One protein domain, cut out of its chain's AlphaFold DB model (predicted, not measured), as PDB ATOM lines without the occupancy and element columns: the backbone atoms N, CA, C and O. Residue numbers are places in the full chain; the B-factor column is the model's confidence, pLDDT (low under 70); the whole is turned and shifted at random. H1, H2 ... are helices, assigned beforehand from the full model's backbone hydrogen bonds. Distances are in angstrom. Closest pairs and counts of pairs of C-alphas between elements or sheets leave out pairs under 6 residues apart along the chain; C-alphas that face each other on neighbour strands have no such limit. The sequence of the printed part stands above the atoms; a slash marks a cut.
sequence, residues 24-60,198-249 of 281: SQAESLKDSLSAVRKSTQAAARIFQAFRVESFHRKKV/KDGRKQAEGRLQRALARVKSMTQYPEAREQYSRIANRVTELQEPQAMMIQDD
ATOM      1  N   SER A  24     -10.726  11.971  14.357       76.07
ATOM      2  CA  SER A  24     -10.539  12.725  13.101       76.07
ATOM      3  C   SER A  24      -9.239  12.332  12.375       76.07
ATOM      4  O   SER A  24      -9.181  12.177  11.147       76.07
ATOM      5  N   GLN A  25      -8.159  12.109  13.130       75.37
ATOM      6  CA  GLN A  25      -6.892  11.638  12.572       75.37
ATOM      7  C   GLN A  25      -6.994  10.196  12.044       75.37
ATOM      8  O   GLN A  25      -6.379   9.867  11.027       75.37
ATOM      9  N   ALA A  26      -7.762   9.333  12.714       82.45
ATOM     10  CA  ALA A  26      -7.984   7.953  12.293       82.45
ATOM     11  C   ALA A  26      -8.869   7.856  11.037       82.45
ATOM     12  O   ALA A  26      -8.637   6.982  10.198       82.45
ATOM     13  N   GLU A  27      -9.847   8.745  10.877       82.60
ATOM     14  CA  GLU A  27     -10.704   8.832   9.688       82.60
ATOM     15  C   GLU A  27      -9.934   9.341   8.465       82.60
ATOM     16  O   GLU A  27      -9.853   8.634   7.458       82.60
ATOM     17  N   SER A  28      -9.214  10.464   8.586       83.55
ATOM     18  CA  SER A  28      -8.367  10.993   7.497       83.55
ATOM     19  C   SER A  28      -7.295   9.993   7.017       83.55
ATOM     20  O   SER A  28      -6.919   9.930   5.838       83.55
ATOM     21  N   LEU A  29      -6.811   9.149   7.930       86.25
ATOM     22  CA  LEU A  29      -5.940   8.012   7.644       86.25
ATOM     23  C   LEU A  29      -6.602   6.947   6.765       86.25
ATOM     24  O   LEU A  29      -6.002   6.476   5.795       86.25
ATOM     25  N   LYS A  30      -7.826   6.545   7.110       89.69
ATOM     26  CA  LYS A  30      -8.592   5.550   6.349       89.69
ATOM     27  C   LYS A  30      -8.914   6.077   4.954       89.69
ATOM     28  O   LYS A  30      -8.729   5.341   3.983       89.69
ATOM     29  N   ASP A  31      -9.295   7.347   4.847       88.25
ATOM     30  CA  ASP A  31      -9.643   7.981   3.577       88.25
ATOM     31  C   ASP A  31      -8.451   8.053   2.632       88.25
ATOM     32  O   ASP A  31      -8.538   7.585   1.494       88.25
ATOM     33  N   SER A  32      -7.304   8.531   3.119       88.52
ATOM     34  CA  SER A  32      -6.068   8.593   2.330       88.52
ATOM     35  C   SER A  32      -5.590   7.206   1.873       88.52
ATOM     36  O   SER A  32      -5.234   7.024   0.706       88.52
ATOM     37  N   LEU A  33      -5.659   6.181   2.731       90.32
ATOM     38  CA  LEU A  33      -5.354   4.800   2.335       90.32
ATOM     39  C   LEU A  33      -6.353   4.248   1.307       90.32
ATOM     40  O   LEU A  33      -5.957   3.535   0.378       90.32
ATOM     41  N   SER A  34      -7.641   4.567   1.450       91.29
ATOM     42  CA  SER A  34      -8.671   4.167   0.487       91.29
ATOM     43  C   SER A  34      -8.429   4.807  -0.886       91.29
ATOM     44  O   SER A  34      -8.565   4.128  -1.906       91.29
ATOM     45  N   ALA A  35      -7.970   6.060  -0.916       90.54
ATOM     46  CA  ALA A  35      -7.622   6.795  -2.125       90.54
ATOM     47  C   ALA A  35      -6.465   6.132  -2.878       90.54
ATOM     48  O   ALA A  35      -6.561   5.880  -4.081       90.54
ATOM     49  N   VAL A  36      -5.400   5.756  -2.159       90.72
ATOM     50  CA  VAL A  36      -4.257   5.030  -2.734       90.72
ATOM     51  C   VAL A  36      -4.706   3.694  -3.328       90.72
ATOM     52  O   VAL A  36      -4.294   3.342  -4.436       90.72
ATOM     53  N   ARG A  37      -5.588   2.956  -2.641       93.10
ATOM     54  CA  ARG A  37      -6.141   1.688  -3.149       93.10
ATOM     55  C   ARG A  37      -6.989   1.894  -4.408       93.10
ATOM     56  O   ARG A  37      -6.766   1.187  -5.390       93.10
ATOM     57  N   LYS A  38      -7.909   2.867  -4.407       93.20
ATOM     58  CA  LYS A  38      -8.750   3.220  -5.567       93.20
ATOM     59  C   LYS A  38      -7.897   3.643  -6.769       93.20
ATOM     60  O   LYS A  38      -8.092   3.118  -7.860       93.20
ATOM     61  N   SER A  39      -6.902   4.506  -6.555       91.42
ATOM     62  CA  SER A  39      -5.947   4.946  -7.582       91.42
ATOM     63  C   SER A  39      -5.139   3.776  -8.156       91.42
ATOM     64  O   SER A  39      -5.038   3.623  -9.374       91.42
ATOM     65  N   THR A  40      -4.648   2.874  -7.299       93.15
ATOM     66  CA  THR A  40      -3.937   1.657  -7.730       93.15
ATOM     67  C   THR A  40      -4.837   0.752  -8.577       93.15
ATOM     68  O   THR A  40      -4.409   0.243  -9.613       93.15
ATOM     69  N   GLN A  41      -6.098   0.573  -8.174       96.61
ATOM     70  CA  GLN A  41      -7.070  -0.213  -8.932       96.61
ATOM     71  C   GLN A  41      -7.402   0.439 -10.285       96.61
ATOM     72  O   GLN A  41      -7.482  -0.259 -11.294       96.61
ATOM     73  N   ALA A  42      -7.568   1.765 -10.327       96.54
ATOM     74  CA  ALA A  42      -7.793   2.511 -11.563       96.54
ATOM     75  C   ALA A  42      -6.608   2.361 -12.530       96.54
ATOM     76  O   ALA A  42      -6.809   2.002 -13.688       96.54
ATOM     77  N   ALA A  43      -5.374   2.513 -12.041       93.20
ATOM     78  CA  ALA A  43      -4.167   2.298 -12.837       93.20
ATOM     79  C   ALA A  43      -4.088   0.867 -13.400       93.20
ATOM     80  O   ALA A  43      -3.779   0.684 -14.577       93.20
ATOM     81  N   ALA A  44      -4.424  -0.152 -12.600       95.30
ATOM     82  CA  ALA A  44      -4.465  -1.542 -13.057       95.30
ATOM     83  C   ALA A  44      -5.479  -1.760 -14.196       95.30
ATOM     84  O   ALA A  44      -5.151  -2.419 -15.185       95.30
ATOM     85  N   ARG A  45      -6.678  -1.166 -14.099       95.77
ATOM     86  CA  ARG A  45      -7.692  -1.212 -15.168       95.77
ATOM     87  C   ARG A  45      -7.221  -0.500 -16.437       95.77
ATOM     88  O   ARG A  45      -7.383  -1.045 -17.525       95.77
ATOM     89  N   ILE A  46      -6.588   0.667 -16.300       93.52
ATOM     90  CA  ILE A  46      -6.005   1.415 -17.423       93.52
ATOM     91  C   ILE A  46      -4.948   0.561 -18.136       93.52
ATOM     92  O   ILE A  46      -5.019   0.377 -19.350       93.52
ATOM     93  N   PHE A  47      -4.007  -0.041 -17.400       91.45
ATOM     94  CA  PHE A  47      -2.996  -0.921 -17.997       91.45
ATOM     95  C   PHE A  47      -3.602  -2.153 -18.669       91.45
ATOM     96  O   PHE A  47      -3.138  -2.561 -19.735       91.45
ATOM     97  N   GLN A  48      -4.643  -2.742 -18.078       93.53
ATOM     98  CA  GLN A  48      -5.369  -3.850 -18.689       93.53
ATOM     99  C   GLN A  48      -6.003  -3.430 -20.023       93.53
ATOM    100  O   GLN A  48      -5.810  -4.131 -21.019       93.53
ATOM    101  N   ALA A  49      -6.689  -2.283 -20.062       93.49
ATOM    102  CA  ALA A  49      -7.295  -1.736 -21.274       93.49
ATOM    103  C   ALA A  49      -6.240  -1.460 -22.359       93.49
ATOM    104  O   ALA A  49      -6.354  -1.986 -23.465       93.49
ATOM    105  N   PHE A  50      -5.147  -0.766 -22.020       91.90
ATOM    106  CA  PHE A  50      -4.048  -0.503 -22.955       91.90
ATOM    107  C   PHE A  50      -3.375  -1.778 -23.467       91.90
ATOM    108  O   PHE A  50      -2.948  -1.820 -24.622       91.90
ATOM    109  N   ARG A  51      -3.258  -2.828 -22.642       89.44
ATOM    110  CA  ARG A  51      -2.694  -4.117 -23.071       89.44
ATOM    111  C   ARG A  51      -3.591  -4.789 -24.104       89.44
ATOM    112  O   ARG A  51      -3.085  -5.299 -25.102       89.44
ATOM    113  N   VAL A  52      -4.903  -4.783 -23.864       89.50
ATOM    114  CA  VAL A  52      -5.903  -5.313 -24.796       89.50
ATOM    115  C   VAL A  52      -5.869  -4.513 -26.099       89.50
ATOM    116  O   VAL A  52      -5.707  -5.102 -27.163       89.50
ATOM    117  N   GLU A  53      -5.933  -3.186 -26.039       86.84
ATOM    118  CA  GLU A  53      -5.918  -2.314 -27.219       86.84
ATOM    119  C   GLU A  53      -4.606  -2.423 -28.015       86.84
ATOM    120  O   GLU A  53      -4.616  -2.572 -29.235       86.84
ATOM    121  N   SER A  54      -3.456  -2.443 -27.332       82.49
ATOM    122  CA  SER A  54      -2.145  -2.589 -27.979       82.49
ATOM    123  C   SER A  54      -1.992  -3.938 -28.681       82.49
ATOM    124  O   SER A  54      -1.352  -4.005 -29.729       82.49
ATOM    125  N   PHE A  55      -2.583  -5.007 -28.136       81.94
ATOM    126  CA  PHE A  55      -2.618  -6.312 -28.794       81.94
ATOM    127  C   PHE A  55      -3.493  -6.293 -30.053       81.94
ATOM    128  O   PHE A  55      -3.054  -6.784 -31.091       81.94
ATOM    129  N   HIS A  56      -4.681  -5.677 -29.994       81.59
ATOM    130  CA  HIS A  56      -5.534  -5.490 -31.173       81.59
ATOM    131  C   HIS A  56      -4.827  -4.658 -32.247       81.59
ATOM    132  O   HIS A  56      -4.764  -5.080 -33.397       81.59
ATOM    133  N   ARG A  57      -4.190  -3.541 -31.871       77.60
ATOM    134  CA  ARG A  57      -3.400  -2.711 -32.792       77.60
ATOM    135  C   ARG A  57      -2.235  -3.483 -33.409       77.60
ATOM    136  O   ARG A  57      -1.998  -3.357 -34.603       77.60
ATOM    137  N   LYS A  58      -1.519  -4.302 -32.626       78.92
ATOM    138  CA  LYS A  58      -0.439  -5.148 -33.157       78.92
ATOM    139  C   LYS A  58      -0.978  -6.178 -34.149       78.92
ATOM    140  O   LYS A  58      -0.386  -6.317 -35.210       78.92
ATOM    141  N   LYS A  59      -2.108  -6.830 -33.853       75.29
ATOM    142  CA  LYS A  59      -2.768  -7.738 -34.803       75.29
ATOM    143  C   LYS A  59      -3.174  -7.028 -36.096       75.29
ATOM    144  O   LYS A  59      -2.907  -7.567 -37.155       75.29
ATOM    145  N   VAL A  60      -3.734  -5.820 -36.025       69.65
ATOM    146  CA  VAL A  60      -4.083  -5.027 -37.222       69.65
ATOM    147  C   VAL A  60      -2.843  -4.647 -38.046       69.65
ATOM    148  O   VAL A  60      -2.915  -4.588 -39.263       69.65
ATOM    149  N   LYS A 198      18.183   2.323 -23.431       80.74
ATOM    150  CA  LYS A 198      18.043   1.571 -22.177       80.74
ATOM    151  C   LYS A 198      18.199   2.503 -20.973       80.74
ATOM    152  O   LYS A 198      17.345   2.486 -20.083       80.74
ATOM    153  N   ASP A 199      19.195   3.383 -20.997       85.50
ATOM    154  CA  ASP A 199      19.421   4.392 -19.961       85.50
ATOM    155  C   ASP A 199      18.279   5.402 -19.856       85.50
ATOM    156  O   ASP A 199      17.819   5.707 -18.752       85.50
ATOM    157  N   GLY A 200      17.751   5.877 -20.990       87.84
ATOM    158  CA  GLY A 200      16.588   6.763 -21.017       87.84
ATOM    159  C   GLY A 200      15.352   6.127 -20.371       87.84
ATOM    160  O   GLY A 200      14.692   6.754 -19.535       87.84
ATOM    161  N   ARG A 201      15.067   4.853 -20.687       86.54
ATOM    162  CA  ARG A 201      13.980   4.095 -20.044       86.54
ATOM    163  C   ARG A 201      14.227   3.939 -18.543       86.54
ATOM    164  O   ARG A 201      13.338   4.243 -17.753       86.54
ATOM    165  N   LYS A 202      15.435   3.536 -18.145       91.03
ATOM    166  CA  LYS A 202      15.824   3.375 -16.737       91.03
ATOM    167  C   LYS A 202      15.695   4.687 -15.957       91.03
ATOM    168  O   LYS A 202      15.234   4.694 -14.815       91.03
ATOM    169  N   GLN A 203      16.040   5.818 -16.572       90.55
ATOM    170  CA  GLN A 203      15.863   7.142 -15.979       90.55
ATOM    171  C   GLN A 203      14.379   7.490 -15.798       90.55
ATOM    172  O   GLN A 203      13.998   7.995 -14.737       90.55
ATOM    173  N   ALA A 204      13.537   7.219 -16.799       91.15
ATOM    174  CA  ALA A 204      12.094   7.442 -16.719       91.15
ATOM    175  C   ALA A 204      11.439   6.568 -15.633       91.15
ATOM    176  O   ALA A 204      10.689   7.079 -14.800       91.15
ATOM    177  N   GLU A 205      11.793   5.283 -15.574       93.00
ATOM    178  CA  GLU A 205      11.354   4.353 -14.529       93.00
ATOM    179  C   GLU A 205      11.801   4.817 -13.137       93.00
ATOM    180  O   GLU A 205      10.999   4.857 -12.204       93.00
ATOM    181  N   GLY A 206      13.050   5.269 -12.997       93.27
ATOM    182  CA  GLY A 206      13.557   5.826 -11.744       93.27
ATOM    183  C   GLY A 206      12.805   7.087 -11.299       93.27
ATOM    184  O   GLY A 206      12.512   7.253 -10.112       93.27
ATOM    185  N   ARG A 207      12.437   7.979 -12.230       93.10
ATOM    186  CA  ARG A 207      11.603   9.160 -11.928       93.10
ATOM    187  C   ARG A 207      10.208   8.752 -11.449       93.10
ATOM    188  O   ARG A 207       9.735   9.311 -10.456       93.10
ATOM    189  N   LEU A 208       9.592   7.767 -12.104       90.93
ATOM    190  CA  LEU A 208       8.294   7.214 -11.715       90.93
ATOM    191  C   LEU A 208       8.347   6.606 -10.308       90.93
ATOM    192  O   LEU A 208       7.514   6.933  -9.466       90.93
ATOM    193  N   GLN A 209       9.359   5.790 -10.010       94.70
ATOM    194  CA  GLN A 209       9.524   5.174  -8.691       94.70
ATOM    195  C   GLN A 209       9.697   6.214  -7.576       94.70
ATOM    196  O   GLN A 209       9.085   6.078  -6.517       94.70
ATOM    197  N   ARG A 210      10.460   7.292  -7.809       95.01
ATOM    198  CA  ARG A 210      10.584   8.400  -6.840       95.01
ATOM    199  C   ARG A 210       9.248   9.098  -6.595       95.01
ATOM    200  O   ARG A 210       8.946   9.432  -5.454       95.01
ATOM    201  N   ALA A 211       8.451   9.324  -7.640       92.24
ATOM    202  CA  ALA A 211       7.115   9.899  -7.494       92.24
ATOM    203  C   ALA A 211       6.189   8.973  -6.692       92.24
ATOM    204  O   ALA A 211       5.537   9.431  -5.756       92.24
ATOM    205  N   LEU A 212       6.207   7.667  -6.982       90.95
ATOM    206  CA  LEU A 212       5.452   6.667  -6.224       90.95
ATOM    207  C   LEU A 212       5.870   6.619  -4.750       90.95
ATOM    208  O   LEU A 212       5.007   6.542  -3.879       90.95
ATOM    209  N   ALA A 213       7.170   6.692  -4.454       92.62
ATOM    210  CA  ALA A 213       7.669   6.733  -3.082       92.62
ATOM    211  C   ALA A 213       7.158   7.971  -2.330       92.62
ATOM    212  O   ALA A 213       6.679   7.833  -1.206       92.62
ATOM    213  N   ARG A 214       7.173   9.150  -2.972       91.39
ATOM    214  CA  ARG A 214       6.623  10.385  -2.389       91.39
ATOM    215  C   ARG A 214       5.126  10.274  -2.102       91.39
ATOM    216  O   ARG A 214       4.696  10.592  -1.000       91.39
ATOM    217  N   VAL A 215       4.331   9.781  -3.053       88.62
ATOM    218  CA  VAL A 215       2.877   9.616  -2.856       88.62
ATOM    219  C   VAL A 215       2.585   8.615  -1.733       88.62
ATOM    220  O   VAL A 215       1.735   8.866  -0.881       88.62
ATOM    221  N   LYS A 216       3.338   7.509  -1.663       88.66
ATOM    222  CA  LYS A 216       3.221   6.541  -0.562       88.66
ATOM    223  C   LYS A 216       3.581   7.157   0.792       88.66
ATOM    224  O   LYS A 216       2.882   6.901   1.769       88.66
ATOM    225  N   SER A 217       4.632   7.977   0.869       89.75
ATOM    226  CA  SER A 217       5.008   8.640   2.122       89.75
ATOM    227  C   SER A 217       4.005   9.718   2.534       89.75
ATOM    228  O   SER A 217       3.746   9.861   3.722       89.75
ATOM    229  N   MET A 218       3.369  10.422   1.587       88.06
ATOM    230  CA  MET A 218       2.317  11.414   1.879       88.06
ATOM    231  C   MET A 218       1.142  10.826   2.665       88.06
ATOM    232  O   MET A 218       0.536  11.520   3.468       88.06
ATOM    233  N   THR A 219       0.866   9.527   2.527       86.07
ATOM    234  CA  THR A 219      -0.172   8.865   3.332       86.07
ATOM    235  C   THR A 219       0.197   8.781   4.820       86.07
ATOM    236  O   THR A 219      -0.672   8.553   5.653       86.07
ATOM    237  N   GLN A 220       1.469   8.959   5.193       85.89
ATOM    238  CA  GLN A 220       1.945   8.918   6.582       85.89
ATOM    239  C   GLN A 220       1.948  10.294   7.269       85.89
ATOM    240  O   GLN A 220       1.828  10.353   8.493       85.89
ATOM    241  N   TYR A 221       2.032  11.384   6.504       88.23
ATOM    242  CA  TYR A 221       2.106  12.743   7.041       88.23
ATOM    243  C   TYR A 221       0.707  13.334   7.286       88.23
ATOM    244  O   TYR A 221      -0.123  13.300   6.379       88.23
ATOM    245  N   PRO A 222       0.427  13.908   8.471       86.00
ATOM    246  CA  PRO A 222      -0.899  14.435   8.802       86.00
ATOM    247  C   PRO A 222      -1.302  15.628   7.923       86.00
ATOM    248  O   PRO A 222      -2.424  15.657   7.428       86.00
ATOM    249  N   GLU A 223      -0.374  16.545   7.634       88.34
ATOM    250  CA  GLU A 223      -0.626  17.718   6.782       88.34
ATOM    251  C   GLU A 223      -1.076  17.321   5.366       88.34
ATOM    252  O   GLU A 223      -2.018  17.883   4.812       88.34
ATOM    253  N   ALA A 224      -0.448  16.293   4.789       90.14
ATOM    254  CA  ALA A 224      -0.802  15.796   3.463       90.14
ATOM    255  C   ALA A 224      -2.189  15.126   3.439       90.14
ATOM    256  O   ALA A 224      -2.906  15.230   2.444       90.14
ATOM    257  N   ARG A 225      -2.596  14.465   4.534       88.88
ATOM    258  CA  ARG A 225      -3.950  13.895   4.664       88.88
ATOM    259  C   ARG A 225      -5.008  14.980   4.764       88.88
ATOM    260  O   ARG A 225      -6.048  14.864   4.128       88.88
ATOM    261  N   GLU A 226      -4.735  16.032   5.525       87.46
ATOM    262  CA  GLU A 226      -5.635  17.175   5.646       87.46
ATOM    263  C   GLU A 226      -5.774  17.917   4.312       87.46
ATOM    264  O   GLU A 226      -6.875  18.285   3.915       87.46
ATOM    265  N   GLN A 227      -4.677  18.099   3.567       89.12
ATOM    266  CA  GLN A 227      -4.732  18.624   2.199       89.12
ATOM    267  C   GLN A 227      -5.599  17.743   1.287       89.12
ATOM    268  O   GLN A 227      -6.455  18.268   0.578       89.12
ATOM    269  N   TYR A 228      -5.426  16.417   1.333       90.10
ATOM    270  CA  TYR A 228      -6.268  15.486   0.576       90.10
ATOM    271  C   TYR A 228      -7.748  15.596   0.970       90.10
ATOM    272  O   TYR A 228      -8.593  15.675   0.088       90.10
ATOM    273  N   SER A 229      -8.060  15.661   2.268       86.78
ATOM    274  CA  SER A 229      -9.434  15.815   2.766       86.78
ATOM    275  C   SER A 229     -10.056  17.142   2.322       86.78
ATOM    276  O   SER A 229     -11.166  17.146   1.803       86.78
ATOM    277  N   ARG A 230      -9.314  18.257   2.399       89.23
ATOM    278  CA  ARG A 230      -9.769  19.560   1.886       89.23
ATOM    279  C   ARG A 230     -10.099  19.504   0.398       89.23
ATOM    280  O   ARG A 230     -11.140  20.005  -0.010       89.23
ATOM    281  N   ILE A 231      -9.234  18.890  -0.409       90.01
ATOM    282  CA  ILE A 231      -9.472  18.737  -1.851       90.01
ATOM    283  C   ILE A 231     -10.673  17.820  -2.101       90.01
ATOM    284  O   ILE A 231     -11.513  18.149  -2.929       90.01
ATOM    285  N   ALA A 232     -10.781  16.703  -1.380       88.34
ATOM    286  CA  ALA A 232     -11.898  15.773  -1.513       88.34
ATOM    287  C   ALA A 232     -13.241  16.458  -1.215       88.34
ATOM    288  O   ALA A 232     -14.159  16.337  -2.019       88.34
ATOM    289  N   ASN A 233     -13.314  17.247  -0.139       88.48
ATOM    290  CA  ASN A 233     -14.514  17.999   0.229       88.48
ATOM    291  C   ASN A 233     -14.861  19.072  -0.818       88.48
ATOM    292  O   ASN A 233     -16.017  19.228  -1.191       88.48
ATOM    293  N   ARG A 234     -13.859  19.775  -1.365       90.26
ATOM    294  CA  ARG A 234     -14.083  20.724  -2.470       90.26
ATOM    295  C   ARG A 234     -14.615  20.044  -3.728       90.26
ATOM    296  O   ARG A 234     -15.469  20.600  -4.406       90.26
ATOM    297  N   VAL A 235     -14.114  18.854  -4.057       88.70
ATOM    298  CA  VAL A 235     -14.603  18.087  -5.213       88.70
ATOM    299  C   VAL A 235     -16.048  17.647  -4.994       88.70
ATOM    300  O   VAL A 235     -16.840  17.747  -5.925       88.70
ATOM    301  N   THR A 236     -16.421  17.220  -3.783       87.27
ATOM    302  CA  THR A 236     -17.819  16.882  -3.481       87.27
ATOM    303  C   THR A 236     -18.728  18.110  -3.536       87.27
ATOM    304  O   THR A 236     -19.773  18.032  -4.168       87.27
ATOM    305  N   GLU A 237     -18.297  19.256  -2.996       85.58
ATOM    306  CA  GLU A 237     -19.036  20.532  -3.078       85.58
ATOM    307  C   GLU A 237     -19.298  20.971  -4.529       85.58
ATOM    308  O   GLU A 237     -20.347  21.532  -4.823       85.58
ATOM    309  N   LEU A 238     -18.360  20.719  -5.450       85.30
ATOM    310  CA  LEU A 238     -18.533  21.024  -6.876       85.30
ATOM    311  C   LEU A 238     -19.392  19.987  -7.612       85.30
ATOM    312  O   LEU A 238     -20.024  20.313  -8.614       85.30
ATOM    313  N   GLN A 239     -19.417  18.744  -7.134       81.35
ATOM    314  CA  GLN A 239     -20.190  17.663  -7.741       81.35
ATOM    315  C   GLN A 239     -21.667  17.683  -7.317       81.35
ATOM    316  O   GLN A 239     -22.523  17.250  -8.085       81.35
ATOM    317  N   GLU A 240     -21.988  18.200  -6.129       72.65
ATOM    318  CA  GLU A 240     -23.365  18.356  -5.636       72.65
ATOM    319  C   GLU A 240     -24.279  19.186  -6.560       72.65
ATOM    320  O   GLU A 240     -25.341  18.674  -6.920       72.65
ATOM    321  N   PRO A 241     -23.904  20.398  -7.023       70.45
ATOM    322  CA  PRO A 241     -24.737  21.148  -7.963       70.45
ATOM    323  C   PRO A 241     -24.875  20.428  -9.311       70.45
ATOM    324  O   PRO A 241     -25.953  20.443  -9.897       70.45
ATOM    325  N   GLN A 242     -23.839  19.711  -9.764       60.73
ATOM    326  CA  GLN A 242     -23.913  18.913 -10.991       60.73
ATOM    327  C   GLN A 242     -24.884  17.726 -10.847       60.73
ATOM    328  O   GLN A 242     -25.626  17.417 -11.773       60.73
ATOM    329  N   ALA A 243     -24.934  17.077  -9.681       61.09
ATOM    330  CA  ALA A 243     -25.869  15.984  -9.418       61.09
ATOM    331  C   ALA A 243     -27.325  16.461  -9.255       61.09
ATOM    332  O   ALA A 243     -28.238  15.728  -9.634       61.09
ATOM    333  N   MET A 244     -27.548  17.671  -8.723       60.71
ATOM    334  CA  MET A 244     -28.887  18.271  -8.625       60.71
ATOM    335  C   MET A 244     -29.434  18.675  -9.999       60.71
ATOM    336  O   MET A 244     -30.593  18.385 -10.278       60.71
ATOM    337  N   MET A 245     -28.603  19.233 -10.887       58.62
ATOM    338  CA  MET A 245     -29.021  19.549 -12.264       58.62
ATOM    339  C   MET A 245     -29.389  18.283 -13.055       58.62
ATOM    340  O   MET A 245     -30.433  18.239 -13.694       58.62
ATOM    341  N   ILE A 246     -28.625  17.195 -12.899       59.92
ATOM    342  CA  ILE A 246     -28.937  15.908 -13.545       59.92
ATOM    343  C   ILE A 246     -30.236  15.273 -12.992       59.92
ATOM    344  O   ILE A 246     -30.924  14.553 -13.713       59.92
ATOM    345  N   GLN A 247     -30.590  15.504 -11.720       56.69
ATOM    346  CA  GLN A 247     -31.827  14.969 -11.126       56.69
ATOM    347  C   GLN A 247     -33.085  15.787 -11.468       56.69
ATOM    348  O   GLN A 247     -34.156  15.182 -11.595       56.69
ATOM    349  N   ASP A 248     -32.968  17.108 -11.633       51.98
ATOM    350  CA  ASP A 248     -34.072  17.982 -12.071       51.98
ATOM    351  C   ASP A 248     -34.409  17.779 -13.560       51.98
ATOM    352  O   ASP A 248     -35.589  17.746 -13.930       51.98
ATOM    353  N   ASP A 249     -33.407  17.498 -14.399       52.20
ATOM    354  CA  ASP A 249     -33.620  17.133 -15.807       52.20
ATOM    355  C   ASP A 249     -34.295  15.753 -15.969       52.20
ATOM    356  O   ASP A 249     -34.966  15.497 -16.966       52.20
TER     357      ASP A 249
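Overview. This is residues 24 to 60 and 198 to 249 of the 281 residues of the protein "Os07g0623100 protein" of Oryza sativa subsp. japonica (UniProt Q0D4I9). Three long helices make a flat, open fan: they come together near the start of H1, the end of H2 and the start of H3, and from there residues 37 to 60, 198 to 214 and 233 to 249 stick out free. The printed part has 89 residues, in the order H1, H2, H3, with no named strand: all helix. It is only just extended, close to loose, with a radius of gyration of the C-alphas of 18.5 A and spans of 46 by 42 by 19 A.

Arrangement. H1, residues 24 to 60, touches H3, residues 222 to 249, with residues 25 to 32 alone; the closest C-alphas, of Ser 28 and Arg 225, are 6.0 A apart. They run the same way at a steep tilt of 67 degrees, only just short of about perpendicular. H1 and H2, residues 198 to 218, are close but not clearly touching, C-alphas 36 and 216 being closest at 7.9 A; they run opposite ways at a shallow tilt of 26 degrees. H2 and H3 are close but not clearly touching, about perpendicular at 89 degrees, with C-alphas 218 and 224 closest at 5.6 A. Every O i to N i+4 pair is within hydrogen-bond range in H1 and H2, and 22 of 24 in H3.

Along the chain. H1 begins at C-alpha 24 (-10.539, 12.725, 13.101) and is 53.8 A long; H2 is 30.4 A. H3, 41.0 A, ends at C-alpha 249 (-33.620, 17.133, -15.807).

Size, cuts and confidence. The C-alphas farthest apart, of Asp 199 and Asp 248, are 55.8 A apart. Residues 61 to 197 are not printed; C-alphas 60 and 198 are 27.6 A apart across the cut. The link from H2 to H3 is tight. The model's pLDDT is under 70 at residues 60 and 242 to 249.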